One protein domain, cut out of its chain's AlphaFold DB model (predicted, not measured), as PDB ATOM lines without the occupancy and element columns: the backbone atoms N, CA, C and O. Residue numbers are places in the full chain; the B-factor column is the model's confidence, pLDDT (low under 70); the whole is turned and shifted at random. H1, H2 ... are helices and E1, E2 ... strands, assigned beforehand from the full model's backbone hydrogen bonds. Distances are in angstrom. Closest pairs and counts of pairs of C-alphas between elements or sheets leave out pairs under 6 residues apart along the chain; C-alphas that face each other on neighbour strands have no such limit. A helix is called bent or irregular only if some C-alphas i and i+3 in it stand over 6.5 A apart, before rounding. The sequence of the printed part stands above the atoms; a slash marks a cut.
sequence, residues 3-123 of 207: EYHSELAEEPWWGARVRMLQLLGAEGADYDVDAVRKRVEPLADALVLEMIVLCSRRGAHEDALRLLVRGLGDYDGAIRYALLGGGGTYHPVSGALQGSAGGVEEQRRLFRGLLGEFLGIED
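AT A GLANCE: This is residues 3 to 123 of the 207 residues of an uncharacterized protein of Pseudogymnoascus sp. VKM F-3808 (UniProt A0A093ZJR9). Helices run back and forth across the longest axis, with H4 and H5 side by side in the middle, H3 and the last residues of H2, 21 to 25, packing on H4 toward one end, and H6 and H7 packing on H5 and on each other toward the other end, while the small hairpin E1 E2 packs on H4, on H6 and on the end of H2. At one end residues 9 to 15 stick out, with the short H1 beyond them. The 121 printed residues hold seven named helices and two antiparallel strands, in the order H1 H2 H3 H4 H5 H6 E1 E2 H7, and the class is mostly helix. The whole is compact, with a radius of gyration of the C-alphas of 15.1 A and spans of 50 by 34 by 25 A.

HOW THE PARTS SIT: H1, residues 3 to 7, touches no helix. H2, residues 13 to 25, touches H4, residues 48 to 58, with residues 21 to 25 alone; their closest C-alphas, of Leu 21 and Glu 50, are 6.3 A apart, at a shallow tilt of 18 degrees, the same way. H3, residues 33 to 43, and H4 form a helical hairpin, closest at the C-alphas of Val 33 and Leu 54, 6.3 A. H4 and H5, residues 61 to 72, form another at a shallow tilt of 9 degrees, with the C-alphas of Ile 52 and Ala 64 closest at 4.9 A. H5 touches H6, residues 75 to 83, with residues 65 to 69 alone, a third helical hairpin, closest at the C-alphas of Val 69 and Tyr 75, 5.6 A. E1, residues 88 to 91, and E2, residues 96 to 99, form an antiparallel hairpin, with N 89 and O 98 as well as N 91 and O 96 within hydrogen-bond range at 2.8 A. The closest C-alphas of H4 and E1, of Val 53 and Tyr 90, are 5.5 A apart. H7, residues 104 to 119, touches H6 with residues 107 to 114 alone, closest at the C-alphas of Ala 82 and Leu 110, 5.2 A, opposite ways. H7 also touches H5, closest at the C-alphas of Arg 66 and Glu 117, 6.0 A, at a tilt of 37 degrees, only just steep. Every O i to N i+4 pair is within hydrogen-bond range in H1, H2, H4, H6 and H7, against 5 of 7 in H3 and 7 of 8 in H5.

IN THESE COORDINATES: H1 begins at C-alpha 3, (26.403, -44.235, 59.977). H2 is 18.3 A long, H3 15.6 A, H4 15.3 A, H5 15.2 A and H6 12.3 A. H3 is irregular, with C-alphas 39 and 42 7.0 A apart. E1 is 8.8 A long and E2 10.1 A. H7, 22.6 A long, ends at C-alpha 119, (36.168, -0.993, 33.719).

THE WHOLE: The C-alphas of Glu 3 and Leu 119, the two farthest apart, are 51.5 A apart. The printed part has no cut and no long link. Its mean pLDDT is 81.6; 21 residues are under 70, among them residues 3 to 11 and 98 to 102.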
ATOM      1  N   GLU A   3      27.061 -45.322  59.221       41.56
ATOM      2  CA  GLU A   3      26.403 -44.235  59.977       41.56
ATOM      3  C   GLU A   3      26.673 -42.831  59.404       41.56
ATOM      4  O   GLU A   3      25.769 -42.006  59.368       41.56
ATOM      5  N   TYR A   4      27.858 -42.581  58.833       50.53
ATOM      6  CA  TYR A   4      28.204 -41.281  58.225       50.53
ATOM      7  C   TYR A   4      27.359 -40.927  56.990       50.53
ATOM      8  O   TYR A   4      27.137 -39.756  56.698       50.53
ATOM      9  N   HIS A   5      26.884 -41.931  56.248       48.53
ATOM     10  CA  HIS A   5      26.009 -41.699  55.097       48.53
ATOM     11  C   HIS A   5      24.557 -41.399  55.508       48.53
ATOM     12  O   HIS A   5      23.823 -40.828  54.707       48.53
ATOM     13  N   SER A   6      24.157 -41.747  56.738       46.72
ATOM     14  CA  SER A   6      22.812 -41.493  57.271       46.72
ATOM     15  C   SER A   6      22.635 -40.041  57.719       46.72
ATOM     16  O   SER A   6      21.599 -39.447  57.446       46.72
ATOM     17  N   GLU A   7      23.643 -39.445  58.364       49.19
ATOM     18  CA  GLU A   7      23.561 -38.061  58.864       49.19
ATOM     19  C   GLU A   7      23.588 -37.014  57.738       49.19
ATOM     20  O   GLU A   7      22.936 -35.978  57.832       49.19
ATOM     21  N   LEU A   8      24.264 -37.302  56.618       51.97
ATOM     22  CA  LEU A   8      24.267 -36.423  55.439       51.97
ATOM     23  C   LEU A   8      22.905 -36.348  54.729       51.97
ATOM     24  O   LEU A   8      22.693 -35.431  53.938       51.97
ATOM     25  N   ALA A   9      22.000 -37.302  54.975       53.19
ATOM     26  CA  ALA A   9      20.682 -37.337  54.347       53.19
ATOM     27  C   ALA A   9      19.653 -36.430  55.048       53.19
ATOM     28  O   ALA A   9      18.672 -36.039  54.417       53.19
ATOM     29  N   GLU A  10      19.871 -36.077  56.320       59.72
ATOM     30  CA  GLU A  10      18.982 -35.180  57.080       59.72
ATOM     31  C   GLU A  10      19.434 -33.719  57.058       59.72
ATOM     32  O   GLU A  10      18.683 -32.821  57.446       59.72
ATOM     33  N   GLU A  11      20.653 -33.451  56.595       69.25
ATOM     34  CA  GLU A  11      21.181 -32.105  56.633       69.25
ATOM     35  C   GLU A  11      20.668 -31.223  55.489       69.25
ATOM     36  O   GLU A  11      20.759 -31.602  54.316       69.25
ATOM     37  N   PRO A  12      20.196 -29.996  55.787       85.62
ATOM     38  CA  PRO A  12      19.863 -29.037  54.751       85.62
ATOM     39  C   PRO A  12      21.043 -28.783  53.804       85.62
ATOM     40  O   PRO A  12      22.178 -28.585  54.235       85.62
ATOM     41  N   TRP A  13      20.761 -28.690  52.505       83.44
ATOM     42  CA  TRP A  13      21.767 -28.467  51.456       83.44
ATOM     43  C   TRP A  13      22.704 -27.274  51.729       83.44
ATOM     44  O   TRP A  13      23.869 -27.295  51.335       83.44
ATOM     45  N   TRP A  14      22.227 -26.240  52.430       83.00
ATOM     46  CA  TRP A  14      23.034 -25.075  52.795       83.00
ATOM     47  C   TRP A  14      24.077 -25.393  53.878       83.00
ATOM     48  O   TRP A  14      25.170 -24.837  53.837       83.00
ATOM     49  N   GLY A  15      23.791 -26.313  54.802       86.81
ATOM     50  CA  GLY A  15      24.739 -26.762  55.827       86.81
ATOM     51  C   GLY A  15      25.870 -27.591  55.221       86.81
ATOM     52  O   GLY A  15      27.053 -27.314  55.450       86.81
ATOM     53  N   ALA A  16      25.517 -28.503  54.308       86.31
ATOM     54  CA  ALA A  16      26.488 -29.232  53.495       86.31
ATOM     55  C   ALA A  16      27.375 -28.283  52.667       86.31
ATOM     56  O   ALA A  16      28.592 -28.470  52.598       86.31
ATOM     57  N   ARG A  17      26.785 -27.223  52.098       88.00
ATOM     58  CA  ARG A  17      27.513 -26.193  51.348       88.00
ATOM     59  C   ARG A  17      28.482 -25.398  52.228       88.00
ATOM     60  O   ARG A  17      29.643 -25.239  51.863       88.00
ATOM     61  N   VAL A  18      28.047 -24.937  53.402       87.56
ATOM     62  CA  VAL A  18      28.915 -24.203  54.343       87.56
ATOM     63  C   VAL A  18      30.100 -25.061  54.780       87.56
ATOM     64  O   VAL A  18      31.231 -24.577  54.784       87.56
ATOM     65  N   ARG A  19      29.881 -26.345  55.081       87.50
ATOM     66  CA  ARG A  19      30.989 -27.256  55.391       87.50
ATOM     67  C   ARG A  19      31.937 -27.457  54.223       87.50
ATOM     68  O   ARG A  19      33.144 -27.458  54.431       87.50
ATOM     69  N   MET A  20      31.416 -27.615  53.006       87.50
ATOM     70  CA  MET A  20      32.260 -27.702  51.816       87.50
ATOM     71  C   MET A  20      33.150 -26.461  51.697       87.50
ATOM     72  O   MET A  20      34.358 -26.592  51.539       87.50
ATOM     73  N   LEU A  21      32.581 -25.268  51.861       87.94
ATOM     74  CA  LEU A  21      33.324 -24.011  51.844       87.94
ATOM     75  C   LEU A  21      34.404 -23.933  52.932       87.94
ATOM     76  O   LEU A  21      35.519 -23.499  52.648       87.94
ATOM     77  N   GLN A  22      34.102 -24.382  54.153       85.44
ATOM     78  CA  GLN A  22      35.083 -24.463  55.242       85.44
ATOM     79  C   GLN A  22      36.235 -25.409  54.890       85.44
ATOM     80  O   GLN A  22      37.393 -25.066  55.101       85.44
ATOM     81  N   LEU A  23      35.933 -26.577  54.320       86.75
ATOM     82  CA  LEU A  23      36.944 -27.563  53.933       86.75
ATOM     83  C   LEU A  23      37.815 -27.075  52.770       86.75
ATOM     84  O   LEU A  23      39.027 -27.275  52.789       86.75
ATOM     85  N   LEU A  24      37.219 -26.415  51.772       86.06
ATOM     86  CA  LEU A  24      37.956 -25.867  50.630       86.06
ATOM     87  C   LEU A  24      38.845 -24.684  51.031       86.06
ATOM     88  O   LEU A  24      39.941 -24.543  50.483       86.06
ATOM     89  N   GLY A  25      38.361 -23.849  51.956       79.00
ATOM     90  CA  GLY A  25      39.036 -22.646  52.439       79.00
ATOM     91  C   GLY A  25      40.054 -22.881  53.558       79.00
ATOM     92  O   GLY A  25      40.851 -21.988  53.830       79.00
ATOM     93  N   ALA A  26      40.056 -24.058  54.194       80.56
ATOM     94  CA  ALA A  26      40.931 -24.362  55.325       80.56
ATOM     95  C   ALA A  26      42.419 -24.340  54.942       80.56
ATOM     96  O   ALA A  26      42.846 -25.022  54.003       80.56
ATOM     97  N   GLU A  27      43.231 -23.596  55.698       69.19
ATOM     98  CA  GLU A  27      44.689 -23.579  55.543       69.19
ATOM     99  C   GLU A  27      45.270 -25.000  55.646       69.19
ATOM    100  O   GLU A  27      44.950 -25.758  56.560       69.19
ATOM    101  N   GLY A  28      46.103 -25.385  54.674       69.62
ATOM    102  CA  GLY A  28      46.747 -26.704  54.654       69.62
ATOM    103  C   GLY A  28      45.883 -27.870  54.158       69.62
ATOM    104  O   GLY A  28      46.343 -29.007  54.206       69.62
ATOM    105  N   ALA A  29      44.663 -27.630  53.662       73.12
ATOM    106  CA  ALA A  29      43.888 -28.687  53.016       73.12
ATOM    107  C   ALA A  29      44.609 -29.189  51.748       73.12
ATOM    108  O   ALA A  29      44.760 -28.433  50.787       73.12
ATOM    109  N   ASP A  30      45.046 -30.448  51.766       77.75
ATOM    110  CA  ASP A  30      45.708 -31.127  50.651       77.75
ATOM    111  C   ASP A  30      44.665 -31.917  49.852       77.75
ATOM    112  O   ASP A  30      44.154 -32.951  50.291       77.75
ATOM    113  N   TYR A  31      44.263 -31.367  48.711       85.56
ATOM    114  CA  TYR A  31      43.336 -32.003  47.785       85.56
ATOM    115  C   TYR A  31      43.663 -31.600  46.350       85.56
ATOM    116  O   TYR A  31      44.209 -30.527  46.091       85.56
ATOM    117  N   ASP A  32      43.277 -32.451  45.400       88.00
ATOM    118  CA  ASP A  32      43.408 -32.150  43.977       88.00
ATOM    119  C   ASP A  32      42.386 -31.075  43.570       88.00
ATOM    120  O   ASP A  32      41.207 -31.354  43.315       88.00
ATOM    121  N   VAL A  33      42.856 -29.825  43.539       87.12
ATOM    122  CA  VAL A  33      42.072 -28.637  43.175       87.12
ATOM    123  C   VAL A  33      41.470 -28.782  41.775       87.12
ATOM    124  O   VAL A  33      40.316 -28.406  41.563       87.12
ATOM    125  N   ASP A  34      42.197 -29.377  40.827       87.81
ATOM    126  CA  ASP A  34      41.738 -29.533  39.448       87.81
ATOM    127  C   ASP A  34      40.659 -30.612  39.318       87.81
ATOM    128  O   ASP A  34      39.694 -30.441  38.564       87.81
ATOM    129  N   ALA A  35      40.776 -31.709  40.068       90.25
ATOM    130  CA  ALA A  35      39.737 -32.733  40.123       90.25
ATOM    131  C   ALA A  35      38.444 -32.204  40.759       90.25
ATOM    132  O   ALA A  35      37.354 -32.492  40.258       90.25
ATOM    133  N   VAL A  36      38.551 -31.419  41.838       89.44
ATOM    134  CA  VAL A  36      37.385 -30.796  42.483       89.44
ATOM    135  C   VAL A  36      36.747 -29.772  41.551       89.44
ATOM    136  O   VAL A  36      35.539 -29.836  41.327       89.44
ATOM    137  N   ARG A  37      37.545 -28.902  40.923       87.81
ATOM    138  CA  ARG A  37      37.047 -27.922  39.955       87.81
ATOM    139  C   ARG A  37      36.252 -28.585  38.832       87.81
ATOM    140  O   ARG A  37      35.120 -28.191  38.592       87.81
ATOM    141  N   LYS A  38      36.780 -29.640  38.203       90.69
ATOM    142  CA  LYS A  38      36.071 -30.357  37.122       90.69
ATOM    143  C   LYS A  38      34.703 -30.897  37.542       90.69
ATOM    144  O   LYS A  38      33.813 -31.004  36.705       90.69
ATOM    145  N   ARG A  39      34.535 -31.260  38.817       89.44
ATOM    146  CA  ARG A  39      33.252 -31.730  39.360       89.44
ATOM    147  C   ARG A  39      32.281 -30.586  39.643       89.44
ATOM    148  O   ARG A  39      31.078 -30.797  39.545       89.44
ATOM    149  N   VAL A  40      32.803 -29.418  40.005       88.75
ATOM    150  CA  VAL A  40      32.022 -28.223  40.357       88.75
ATOM    151  C   VAL A  40      31.673 -27.381  39.125       88.75
ATOM    152  O   VAL A  40      30.637 -26.729  39.130       88.75
ATOM    153  N   GLU A  41      32.462 -27.452  38.049       87.75
ATOM    154  CA  GLU A  41      32.289 -26.672  36.812       87.75
ATOM    155  C   GLU A  41      30.848 -26.676  36.249       87.75
ATOM    156  O   GLU A  41      30.363 -25.605  35.895       87.75
ATOM    157  N   PRO A  42      30.102 -27.805  36.215       91.25
ATOM    158  CA  PRO A  42      28.719 -27.812  35.714       91.25
ATOM    159  C   PRO A  42      27.741 -26.973  36.550       91.25
ATOM    160  O   PRO A  42      26.636 -26.684  36.105       91.25
ATOM    161  N   LEU A  43      28.127 -26.640  37.780       88.06
ATOM    162  CA  LEU A  43      27.350 -25.897  38.765       88.06
ATOM    163  C   LEU A  43      28.001 -24.540  39.083       88.06
ATOM    164  O   LEU A  43      27.667 -23.938  40.103       88.06
ATOM    165  N   ALA A  44      28.925 -24.062  38.240       84.44
ATOM    166  CA  ALA A  44      29.707 -22.851  38.491       84.44
ATOM    167  C   ALA A  44      28.831 -21.620  38.787       84.44
ATOM    168  O   ALA A  44      29.149 -20.862  39.702       84.44
ATOM    169  N   ASP A  45      27.692 -21.483  38.104       84.56
ATOM    170  CA  ASP A  45      26.757 -20.365  38.298       84.56
ATOM    171  C   ASP A  45      26.107 -20.362  39.692       84.56
ATOM    172  O   ASP A  45      25.821 -19.311  40.259       84.56
ATOM    173  N   ALA A  46      25.881 -21.541  40.277       85.94
ATOM    174  CA  ALA A  46      25.305 -21.674  41.616       85.94
ATOM    175  C   ALA A  46      26.381 -21.665  42.717       85.94
ATOM    176  O   ALA A  46      26.107 -21.282  43.861       85.94
ATOM    177  N   LEU A  47      27.600 -22.095  42.378       88.25
ATOM    178  CA  LEU A  47      28.727 -22.325  43.282       88.25
ATOM    179  C   LEU A  47      29.858 -21.298  43.085       88.25
ATOM    180  O   LEU A  47      31.041 -21.635  43.108       88.25
ATOM    181  N   VAL A  48      29.489 -20.023  42.905       89.25
ATOM    182  CA  VAL A  48      30.428 -18.911  42.660       89.25
ATOM    183  C   VAL A  48      31.493 -18.805  43.758       89.25
ATOM    184  O   VAL A  48      32.675 -18.653  43.460       89.25
ATOM    185  N   LEU A  49      31.100 -18.937  45.028       87.94
ATOM    186  CA  LEU A  49      32.022 -18.847  46.166       87.94
ATOM    187  C   LEU A  49      33.044 -19.987  46.150       87.94
ATOM    188  O   LEU A  49      34.235 -19.750  46.324       87.94
ATOM    189  N   GLU A  50      32.597 -21.215  45.895       90.06
ATOM    190  CA  GLU A  50      33.447 -22.396  45.764       90.06
ATOM    191  C   GLU A  50      34.450 -22.215  44.614       90.06
ATOM    192  O   GLU A  50      35.637 -22.502  44.778       90.06
ATOM    193  N   MET A  51      33.996 -21.677  43.478       89.31
ATOM    194  CA  MET A  51      34.858 -21.380  42.332       89.31
ATOM    195  C   MET A  51      35.909 -20.315  42.661       89.31
ATOM    196  O   MET A  51      37.072 -20.503  42.313       89.31
ATOM    197  N   ILE A  52      35.557 -19.256  43.398       88.62
ATOM    198  CA  ILE A  52      36.522 -18.240  43.855       88.62
ATOM    199  C   ILE A  52      37.615 -18.877  44.725       88.62
ATOM    200  O   ILE A  52      38.803 -18.596  44.527       88.62
ATOM    201  N   VAL A  53      37.246 -19.759  45.665       88.50
ATOM    202  CA  VAL A  53      38.214 -20.468  46.521       88.50
ATOM    203  C   VAL A  53      39.152 -21.339  45.684       88.50
ATOM    204  O   VAL A  53      40.372 -21.274  45.851       88.50
ATOM    205  N   LEU A  54      38.604 -22.109  44.740       89.19
ATOM    206  CA  LEU A  54      39.383 -22.985  43.863       89.19
ATOM    207  C   LEU A  54      40.313 -22.196  42.927       89.19
ATOM    208  O   LEU A  54      41.487 -22.547  42.796       89.19
ATOM    209  N   CYS A  55      39.831 -21.104  42.323       88.44
ATOM    210  CA  CYS A  55      40.641 -20.209  41.493       88.44
ATOM    211  C   CYS A  55      41.791 -19.595  42.297       88.44
ATOM    212  O   CYS A  55      42.931 -19.594  41.830       88.44
ATOM    213  N   SER A  56      41.516 -19.164  43.531       86.31
ATOM    214  CA  SER A  56      42.533 -18.611  44.430       86.31
ATOM    215  C   SER A  56      43.638 -19.619  44.732       86.31
ATOM    216  O   SER A  56      44.817 -19.289  44.647       86.31
ATOM    217  N   ARG A  57      43.272 -20.875  45.006       85.38
ATOM    218  CA  ARG A  57      44.242 -21.939  45.294       85.38
ATOM    219  C   ARG A  57      45.067 -22.382  44.102       85.38
ATOM    220  O   ARG A  57      46.215 -22.777  44.267       85.38
ATOM    221  N   ARG A  58      44.492 -22.320  42.906       86.25
ATOM    222  CA  ARG A  58      45.195 -22.650  41.666       86.25
ATOM    223  C   ARG A  58      46.149 -21.534  41.211       86.25
ATOM    224  O   ARG A  58      46.900 -21.735  40.261       86.25
ATOM    225  N   GLY A  59      46.111 -20.362  41.848       84.00
ATOM    226  CA  GLY A  59      46.821 -19.172  41.375       84.00
ATOM    227  C   GLY A  59      46.164 -18.522  40.153       84.00
ATOM    228  O   GLY A  59      46.766 -17.685  39.487       84.00
ATOM    229  N   ALA A  60      44.922 -18.899  39.828       87.75
ATOM    230  CA  ALA A  60      44.133 -18.289  38.759       87.75
ATOM    231  C   ALA A  60      43.478 -16.994  39.275       87.75
ATOM    232  O   ALA A  60      42.257 -16.894  39.412       87.75
ATOM    233  N   HIS A  61      44.317 -16.017  39.621       88.44
ATOM    234  CA  HIS A  61      43.903 -14.804  40.323       88.44
ATOM    235  C   HIS A  61      42.988 -13.900  39.486       88.44
ATOM    236  O   HIS A  61      42.057 -13.313  40.028       88.44
ATOM    237  N   GLU A  62      43.202 -13.819  38.170       87.88
ATOM    238  CA  GLU A  62      42.351 -13.021  37.273       87.88
ATOM    239  C   GLU A  62      40.908 -13.545  37.235       87.88
ATOM    240  O   GLU A  62      39.961 -12.767  37.326       87.88
ATOM    241  N   ASP A  63      40.728 -14.868  37.184       88.94
ATOM    242  CA  ASP A  63      39.400 -15.485  37.207       88.94
ATOM    243  C   ASP A  63      38.719 -15.305  38.571       88.94
ATOM    244  O   ASP A  63      37.517 -15.043  38.633       88.94
ATOM    245  N   ALA A  64      39.484 -15.383  39.667       89.81
ATOM    246  CA  ALA A  64      38.969 -15.114  41.010       89.81
ATOM    247  C   ALA A  64      38.481 -13.662  41.151       89.81
ATOM    248  O   ALA A  64      37.386 -13.429  41.663       89.81
ATOM    249  N   LEU A  65      39.254 -12.691  40.651       90.50
ATOM    250  CA  LEU A  65      38.870 -11.278  40.646       90.50
ATOM    251  C   LEU A  65      37.626 -11.029  39.788       90.50
ATOM    252  O   LEU A  65      36.713 -10.335  40.233       90.50
ATOM    253  N   ARG A  66      37.537 -11.649  38.606       90.69
ATOM    254  CA  ARG A  66      36.346 -11.564  37.752       90.69
ATOM    255  C   ARG A  66      35.099 -12.086  38.458       90.69
ATOM    256  O   ARG A  66      34.057 -11.438  38.404       90.69
ATOM    257  N   LEU A  67      35.197 -13.236  39.125       89.94
ATOM    258  CA  LEU A  67      34.079 -13.823  39.868       89.94
ATOM    259  C   LEU A  67      33.682 -12.975  41.085       89.94
ATOM    260  O   LEU A  67      32.493 -12.844  41.358       89.94
ATOM    261  N   LEU A  68      34.639 -12.355  41.782       88.06
ATOM    262  CA  LEU A  68      34.345 -11.442  42.894       88.06
ATOM    263  C   LEU A  68      33.621 -10.175  42.420       88.06
ATOM    264  O   LEU A  68      32.613  -9.797  43.011       88.06
ATOM    265  N   VAL A  69      34.100  -9.554  41.340       89.38
ATOM    266  CA  VAL A  69      33.554  -8.291  40.819       89.38
ATOM    267  C   VAL A  69      32.231  -8.516  40.091       89.38
ATOM    268  O   VAL A  69      31.233  -7.901  40.440       89.38
ATOM    269  N   ARG A  70      32.194  -9.410  39.096       85.75
ATOM    270  CA  ARG A  70      31.017  -9.594  38.226       85.75
ATOM    271  C   ARG A  70      30.057 -10.675  38.706       85.75
ATOM    272  O   ARG A  70      28.874 -10.606  38.406       85.75
ATOM    273  N   GLY A  71      30.564 -11.692  39.400       83.81
ATOM    274  CA  GLY A  71      29.740 -12.799  39.891       83.81
ATOM    275  C   GLY A  71      29.065 -12.480  41.222       83.81
ATOM    276  O   GLY A  71      27.874 -12.734  41.383       83.81
ATOM    277  N   LEU A  72      29.823 -11.932  42.176       84.62
ATOM    278  CA  LEU A  72      29.346 -11.660  43.535       84.62
ATOM    279  C   LEU A  72      29.016 -10.180  43.788       84.62
ATOM    280  O   LEU A  72      28.208  -9.895  44.668       84.62
ATOM    281  N   GLY A  73      29.639  -9.249  43.055       84.00
ATOM    282  CA  GLY A  73      29.564  -7.814  43.356       84.00
ATOM    283  C   GLY A  73      30.329  -7.417  44.628       84.00
ATOM    284  O   GLY A  73      30.080  -6.360  45.201       84.00
ATOM    285  N   ASP A  74      31.251  -8.261  45.110       87.06
ATOM    286  CA  ASP A  74      32.048  -8.003  46.318       87.06
ATOM    287  C   ASP A  74      33.327  -7.229  45.962       87.06
ATOM    288  O   ASP A  74      34.435  -7.774  45.896       87.06
ATOM    289  N   TYR A  75      33.161  -5.929  45.711       88.12
ATOM    290  CA  TYR A  75      34.254  -5.018  45.364       88.12
ATOM    291  C   TYR A  75      35.290  -4.889  46.486       88.12
ATOM    292  O   TYR A  75      36.496  -4.910  46.229       88.12
ATOM    293  N   ASP A  76      34.843  -4.803  47.743       86.19
ATOM    294  CA  ASP A  76      35.739  -4.723  48.899       86.19
ATOM    295  C   ASP A  76      36.528  -6.023  49.094       86.19
ATOM    296  O   ASP A  76      37.700  -5.986  49.477       86.19
ATOM    297  N   GLY A  77      35.910  -7.179  48.841       85.50
ATOM    298  CA  GLY A  77      36.570  -8.481  48.826       85.50
ATOM    299  C   GLY A  77      37.626  -8.571  47.728       85.50
ATOM    300  O   GLY A  77      38.749  -8.997  48.001       85.50
ATOM    301  N   ALA A  78      37.316  -8.085  46.522       89.12
ATOM    302  CA  ALA A  78      38.256  -8.030  45.403       89.12
ATOM    303  C   ALA A  78      39.459  -7.107  45.684       89.12
ATOM    304  O   ALA A  78      40.605  -7.473  45.419       89.12
ATOM    305  N   ILE A  79      39.227  -5.946  46.305       89.31
ATOM    306  CA  ILE A  79      40.296  -5.034  46.742       89.31
ATOM    307  C   ILE A  79      41.178  -5.702  47.797       89.31
ATOM    308  O   ILE A  79      42.404  -5.675  47.692       89.31
ATOM    309  N   ARG A  80      40.574  -6.328  48.815       87.56
ATOM    310  CA  ARG A  80      41.329  -7.049  49.850       87.56
ATOM    311  C   ARG A  80      42.139  -8.203  49.253       87.56
ATOM    312  O   ARG A  80      43.254  -8.449  49.705       87.56
ATOM    313  N   TYR A  81      41.621  -8.863  48.219       87.31
ATOM    314  CA  TYR A  81      42.315  -9.933  47.506       87.31
ATOM    315  C   TYR A  81      43.572  -9.421  46.790       87.31
ATOM    316  O   TYR A  81      44.653  -9.992  46.947       87.31
ATOM    317  N   ALA A  82      43.450  -8.300  46.070       89.00
ATOM    318  CA  ALA A  82      44.578  -7.644  45.411       89.00
ATOM    319  C   ALA A  82      45.614  -7.120  46.424       89.00
ATOM    320  O   ALA A  82      46.814  -7.305  46.228       89.00
ATOM    321  N   LEU A  83      45.166  -6.550  47.552       87.00
ATOM    322  CA  LEU A  83      46.043  -6.116  48.647       87.00
ATOM    323  C   LEU A  83      46.820  -7.271  49.276       87.00
ATOM    324  O   LEU A  83      47.953  -7.074  49.700       87.00
ATOM    325  N   LEU A  84      46.252  -8.475  49.342       84.81
ATOM    326  CA  LEU A  84      46.962  -9.644  49.860       84.81
ATOM    327  C   LEU A  84      47.872 -10.292  48.803       84.81
ATOM    328  O   LEU A  84      48.579 -11.250  49.099       84.81
ATOM    329  N   GLY A  85      47.910  -9.765  47.575       78.44
ATOM    330  CA  GLY A  85      48.814 -10.246  46.533       78.44
ATOM    331  C   GLY A  85      48.467 -11.652  46.042       78.44
ATOM    332  O   GLY A  85      49.376 -12.404  45.709       78.44
ATOM    333  N   GLY A  86      47.188 -12.048  46.080       70.12
ATOM    334  CA  GLY A  86      46.719 -13.338  45.552       70.12
ATOM    335  C   GLY A  86      47.121 -14.565  46.378       70.12
ATOM    336  O   GLY A  86      46.513 -15.620  46.235       70.12
ATOM    337  N   GLY A  87      48.065 -14.427  47.315       63.78
ATOM    338  CA  GLY A  87      48.471 -15.472  48.263       63.78
ATOM    339  C   GLY A  87      47.413 -15.809  49.319       63.78
ATOM    340  O   GLY A  87      47.616 -16.704  50.140       63.78
ATOM    341  N   GLY A  88      46.287 -15.093  49.302       68.56
ATOM    342  CA  GLY A  88      45.134 -15.330  50.151       68.56
ATOM    343  C   GLY A  88      44.160 -16.344  49.570       68.56
ATOM    344  O   GLY A  88      43.710 -16.206  48.436       68.56
ATOM    345  N   THR A  89      43.735 -17.307  50.381       71.88
ATOM    346  CA  THR A  89      42.505 -18.054  50.119       71.88
ATOM    347  C   THR A  89      41.319 -17.210  50.593       71.88
ATOM    348  O   THR A  89      41.294 -16.735  51.731       71.88
ATOM    349  N   TYR A  90      40.337 -16.990  49.716       74.31
ATOM    350  CA  TYR A  90      39.062 -16.388  50.108       74.31
ATOM    351  C   TYR A  90      38.332 -17.344  51.050       74.31
ATOM    352  O   TYR A  90      38.175 -18.521  50.737       74.31
ATOM    353  N   HIS A  91      37.904 -16.857  52.210       78.19
ATOM    354  CA  HIS A  91      37.157 -17.635  53.185       78.19
ATOM    355  C   HIS A  91      35.693 -17.161  53.191       78.19
ATOM    356  O   HIS A  91      35.324 -16.265  53.956       78.19
ATOM    357  N   PRO A  92      34.826 -17.757  52.356       68.38
ATOM    358  CA  PRO A  92      33.487 -17.234  52.083       68.38
ATOM    359  C   PRO A  92      32.570 -17.210  53.308       68.38
ATOM    360  O   PRO A  92      31.713 -16.344  53.413       68.38
ATOM    361  N   VAL A  93      32.771 -18.114  54.274       71.88
ATOM    362  CA  VAL A  93      31.939 -18.170  55.494       71.88
ATOM    363  C   VAL A  93      32.192 -16.984  56.429       71.88
ATOM    364  O   VAL A  93      31.296 -16.567  57.153       71.88
ATOM    365  N   SER A  94      33.404 -16.432  56.421       70.69
ATOM    366  CA  SER A  94      33.777 -15.273  57.242       70.69
ATOM    367  C   SER A  94      33.880 -13.988  56.421       70.69
ATOM    368  O   SER A  94      34.086 -12.921  56.993       70.69
ATOM    369  N   GLY A  95      33.794 -14.082  55.087       69.00
ATOM    370  CA  GLY A  95      34.107 -12.991  54.165       69.00
ATOM    371  C   GLY A  95      35.549 -12.491  54.293       69.00
ATOM    372  O   GLY A  95      35.859 -11.385  53.848       69.00
ATOM    373  N   ALA A  96      36.424 -13.263  54.943       69.31
ATOM    374  CA  ALA A  96      37.796 -12.879  55.238       69.31
ATOM    375  C   ALA A  96      38.761 -13.515  54.237       69.31
ATOM    376  O   ALA A  96      38.477 -14.548  53.640       69.31
ATOM    377  N   LEU A  97      39.927 -12.904  54.074       72.19
ATOM    378  CA  LEU A  97      41.020 -13.461  53.289       72.19
ATOM    379  C   LEU A  97      42.106 -13.942  54.242       72.19
ATOM    380  O   LEU A  97      42.496 -13.203  55.146       72.19
ATOM    381  N   GLN A  98      42.555 -15.180  54.055       69.81
ATOM    382  CA  GLN A  98      43.592 -15.812  54.872       69.81
ATOM    383  C   GLN A  98      44.778 -16.178  53.993       69.81
ATOM    384  O   GLN A  98      44.601 -16.834  52.969       69.81
ATOM    385  N   GLY A  99      45.976 -15.744  54.365       66.88
ATOM    386  CA  GLY A  99      47.193 -16.082  53.638       66.88
ATOM    387  C   GLY A  99      48.288 -15.036  53.777       66.88
ATOM    388  O   GLY A  99      48.126 -14.008  54.437       66.88
ATOM    389  N   SER A 100      49.426 -15.331  53.159       63.25
ATOM    390  CA  SER A 100      50.587 -14.443  53.147       63.25
ATOM    391  C   SER A 100      50.393 -13.325  52.129       63.25
ATOM    392  O   SER A 100      49.876 -13.563  51.037       63.25
ATOM    393  N   ALA A 101      50.864 -12.124  52.468       64.88
ATOM    394  CA  ALA A 101      50.988 -11.050  51.500       64.88
ATOM    395  C   ALA A 101      51.949 -11.486  50.387       64.88
ATOM    396  O   ALA A 101      53.112 -11.812  50.642       64.88
ATOM    397  N   GLY A 102      51.452 -11.507  49.152       68.69
ATOM    398  CA  GLY A 102      52.290 -11.627  47.966       68.69
ATOM    399  C   GLY A 102      53.291 -10.470  47.865       68.69
ATOM    400  O   GLY A 102      53.231  -9.486  48.606       68.69
ATOM    401  N   GLY A 103      54.234 -10.580  46.932       81.31
ATOM    402  CA  GLY A 103      55.183  -9.498  46.672       81.31
ATOM    403  C   GLY A 103      54.489  -8.228  46.165       81.31
ATOM    404  O   GLY A 103      53.434  -8.296  45.538       81.31
ATOM    405  N   VAL A 104      55.129  -7.072  46.371       83.94
ATOM    406  CA  VAL A 104      54.641  -5.760  45.893       83.94
ATOM    407  C   VAL A 104      54.351  -5.764  44.390       83.94
ATOM    408  O   VAL A 104      53.390  -5.146  43.940       83.94
ATOM    409  N   GLU A 105      55.153  -6.491  43.617       85.06
ATOM    410  CA  GLU A 105      54.961  -6.628  42.172       85.06
ATOM    411  C   GLU A 105      53.705  -7.436  41.819       85.06
ATOM    412  O   GLU A 105      52.968  -7.076  40.902       85.06
ATOM    413  N   GLU A 106      53.410  -8.489  42.584       84.38
ATOM    414  CA  GLU A 106      52.205  -9.293  42.378       84.38
ATOM    415  C   GLU A 106      50.954  -8.501  42.763       84.38
ATOM    416  O   GLU A 106      49.985  -8.466  42.013       84.38
ATOM    417  N   GLN A 107      51.005  -7.758  43.872       89.38
ATOM    418  CA  GLN A 107      49.935  -6.831  44.254       89.38
ATOM    419  C   GLN A 107      49.647  -5.826  43.129       89.38
ATOM    420  O   GLN A 107      48.489  -5.634  42.761       89.38
ATOM    421  N   ARG A 108      50.684  -5.225  42.527       87.94
ATOM    422  CA  ARG A 108      50.529  -4.303  41.386       87.94
ATOM    423  C   ARG A 108      49.888  -4.975  40.174       87.94
ATOM    424  O   ARG A 108      48.958  -4.412  39.597       87.94
ATOM    425  N   ARG A 109      50.332  -6.185  39.816       88.38
ATOM    426  CA  ARG A 109      49.736  -6.981  38.730       88.38
ATOM    427  C   ARG A 109      48.252  -7.250  38.982       88.38
ATOM    428  O   ARG A 109      47.438  -7.079  38.076       88.38
ATOM    429  N   LEU A 110      47.890  -7.619  40.207       89.19
ATOM    430  CA  LEU A 110      46.503  -7.883  40.582       89.19
ATOM    431  C   LEU A 110      45.649  -6.621  40.591       89.19
ATOM    432  O   LEU A 110      44.522  -6.669  40.113       89.19
ATOM    433  N   PHE A 111      46.173  -5.488  41.063       90.50
ATOM    434  CA  PHE A 111      45.472  -4.207  40.972       90.50
ATOM    435  C   PHE A 111      45.221  -3.800  39.518       90.50
ATOM    436  O   PHE A 111      44.121  -3.354  39.197       90.50
ATOM    437  N   ARG A 112      46.187  -4.019  38.617       88.75
ATOM    438  CA  ARG A 112      45.989  -3.820  37.174       88.75
ATOM    439  C   ARG A 112      44.855  -4.692  36.630       88.75
ATOM    440  O   ARG A 112      43.975  -4.179  35.941       88.75
ATOM    441  N   GLY A 113      44.857  -5.988  36.948       87.94
ATOM    442  CA  GLY A 113      43.780  -6.903  36.552       87.94
ATOM    443  C   GLY A 113      42.422  -6.476  37.118       87.94
ATOM    444  O   GLY A 113      41.435  -6.417  36.390       87.94
ATOM    445  N   LEU A 114      42.396  -6.078  38.393       91.19
ATOM    446  CA  LEU A 114      41.214  -5.576  39.088       91.19
ATOM    447  C   LEU A 114      40.620  -4.348  38.394       91.19
ATOM    448  O   LEU A 114      39.413  -4.291  38.189       91.19
ATOM    449  N   LEU A 115      41.457  -3.389  37.990       90.12
ATOM    450  CA  LEU A 115      41.004  -2.214  37.248       90.12
ATOM    451  C   LEU A 115      40.361  -2.605  35.914       90.12
ATOM    452  O   LEU A 115      39.315  -2.064  35.567       90.12
ATOM    453  N   GLY A 116      40.942  -3.564  35.190       87.94
ATOM    454  CA  GLY A 116      40.343  -4.090  33.961       87.94
ATOM    455  C   GLY A 116      38.957  -4.703  34.195       87.94
ATOM    456  O   GLY A 116      38.034  -4.471  33.416       87.94
ATOM    457  N   GLU A 117      38.784  -5.433  35.298       89.44
ATOM    458  CA  GLU A 117      37.489  -6.010  35.662       89.44
ATOM    459  C   GLU A 117      36.466  -4.934  36.064       89.44
ATOM    460  O   GLU A 117      35.318  -5.012  35.620       89.44
ATOM    461  N   PHE A 118      36.885  -3.891  36.795       87.69
ATOM    462  CA  PHE A 118      36.045  -2.739  37.153       87.69
ATOM    463  C   PHE A 118      35.600  -1.947  35.921       87.69
ATOM    464  O   PHE A 118      34.426  -1.624  35.789       87.69
ATOM    465  N   LEU A 119      36.500  -1.684  34.971       85.56
ATOM    466  CA  LEU A 119      36.168  -0.993  33.719       85.56
ATOM    467  C   LEU A 119      35.210  -1.797  32.824       85.56
ATOM    468  O   LEU A 119      34.561  -1.225  31.944       85.56
ATOM    469  N   GLY A 120      35.115  -3.109  33.050       84.44
ATOM    470  CA  GLY A 120      34.202  -4.015  32.363       84.44
ATOM    471  C   GLY A 120      32.867  -4.264  33.074       84.44
ATOM    472  O   GLY A 120      32.119  -5.115  32.599       84.44
ATOM    473  N   ILE A 121      32.555  -3.568  34.177       85.75
ATOM    474  CA  ILE A 121      31.244  -3.649  34.854       85.75
ATOM    475  C   ILE A 121      30.137  -3.217  33.885       85.75
ATOM    476  O   ILE A 121      30.267  -2.184  33.241       85.75
ATOM    477  N   GLU A 122      29.047  -3.970  33.748       82.00
ATOM    478  CA  GLU A 122      28.009  -3.681  32.743       82.00
ATOM    479  C   GLU A 122      27.312  -2.332  32.967       82.00
ATOM    480  O   GLU A 122      27.145  -1.567  32.014       82.00
ATOM    481  N   ASP A 123      26.974  -2.013  34.219       86.06
ATOM    482  CA  ASP A 123      26.327  -0.754  34.575       86.06
ATOM    483  C   ASP A 123      27.301   0.429  34.530       86.06
ATOM    484  O   ASP A 123      28.356   0.428  35.161       86.06
TER     485      ASP A 123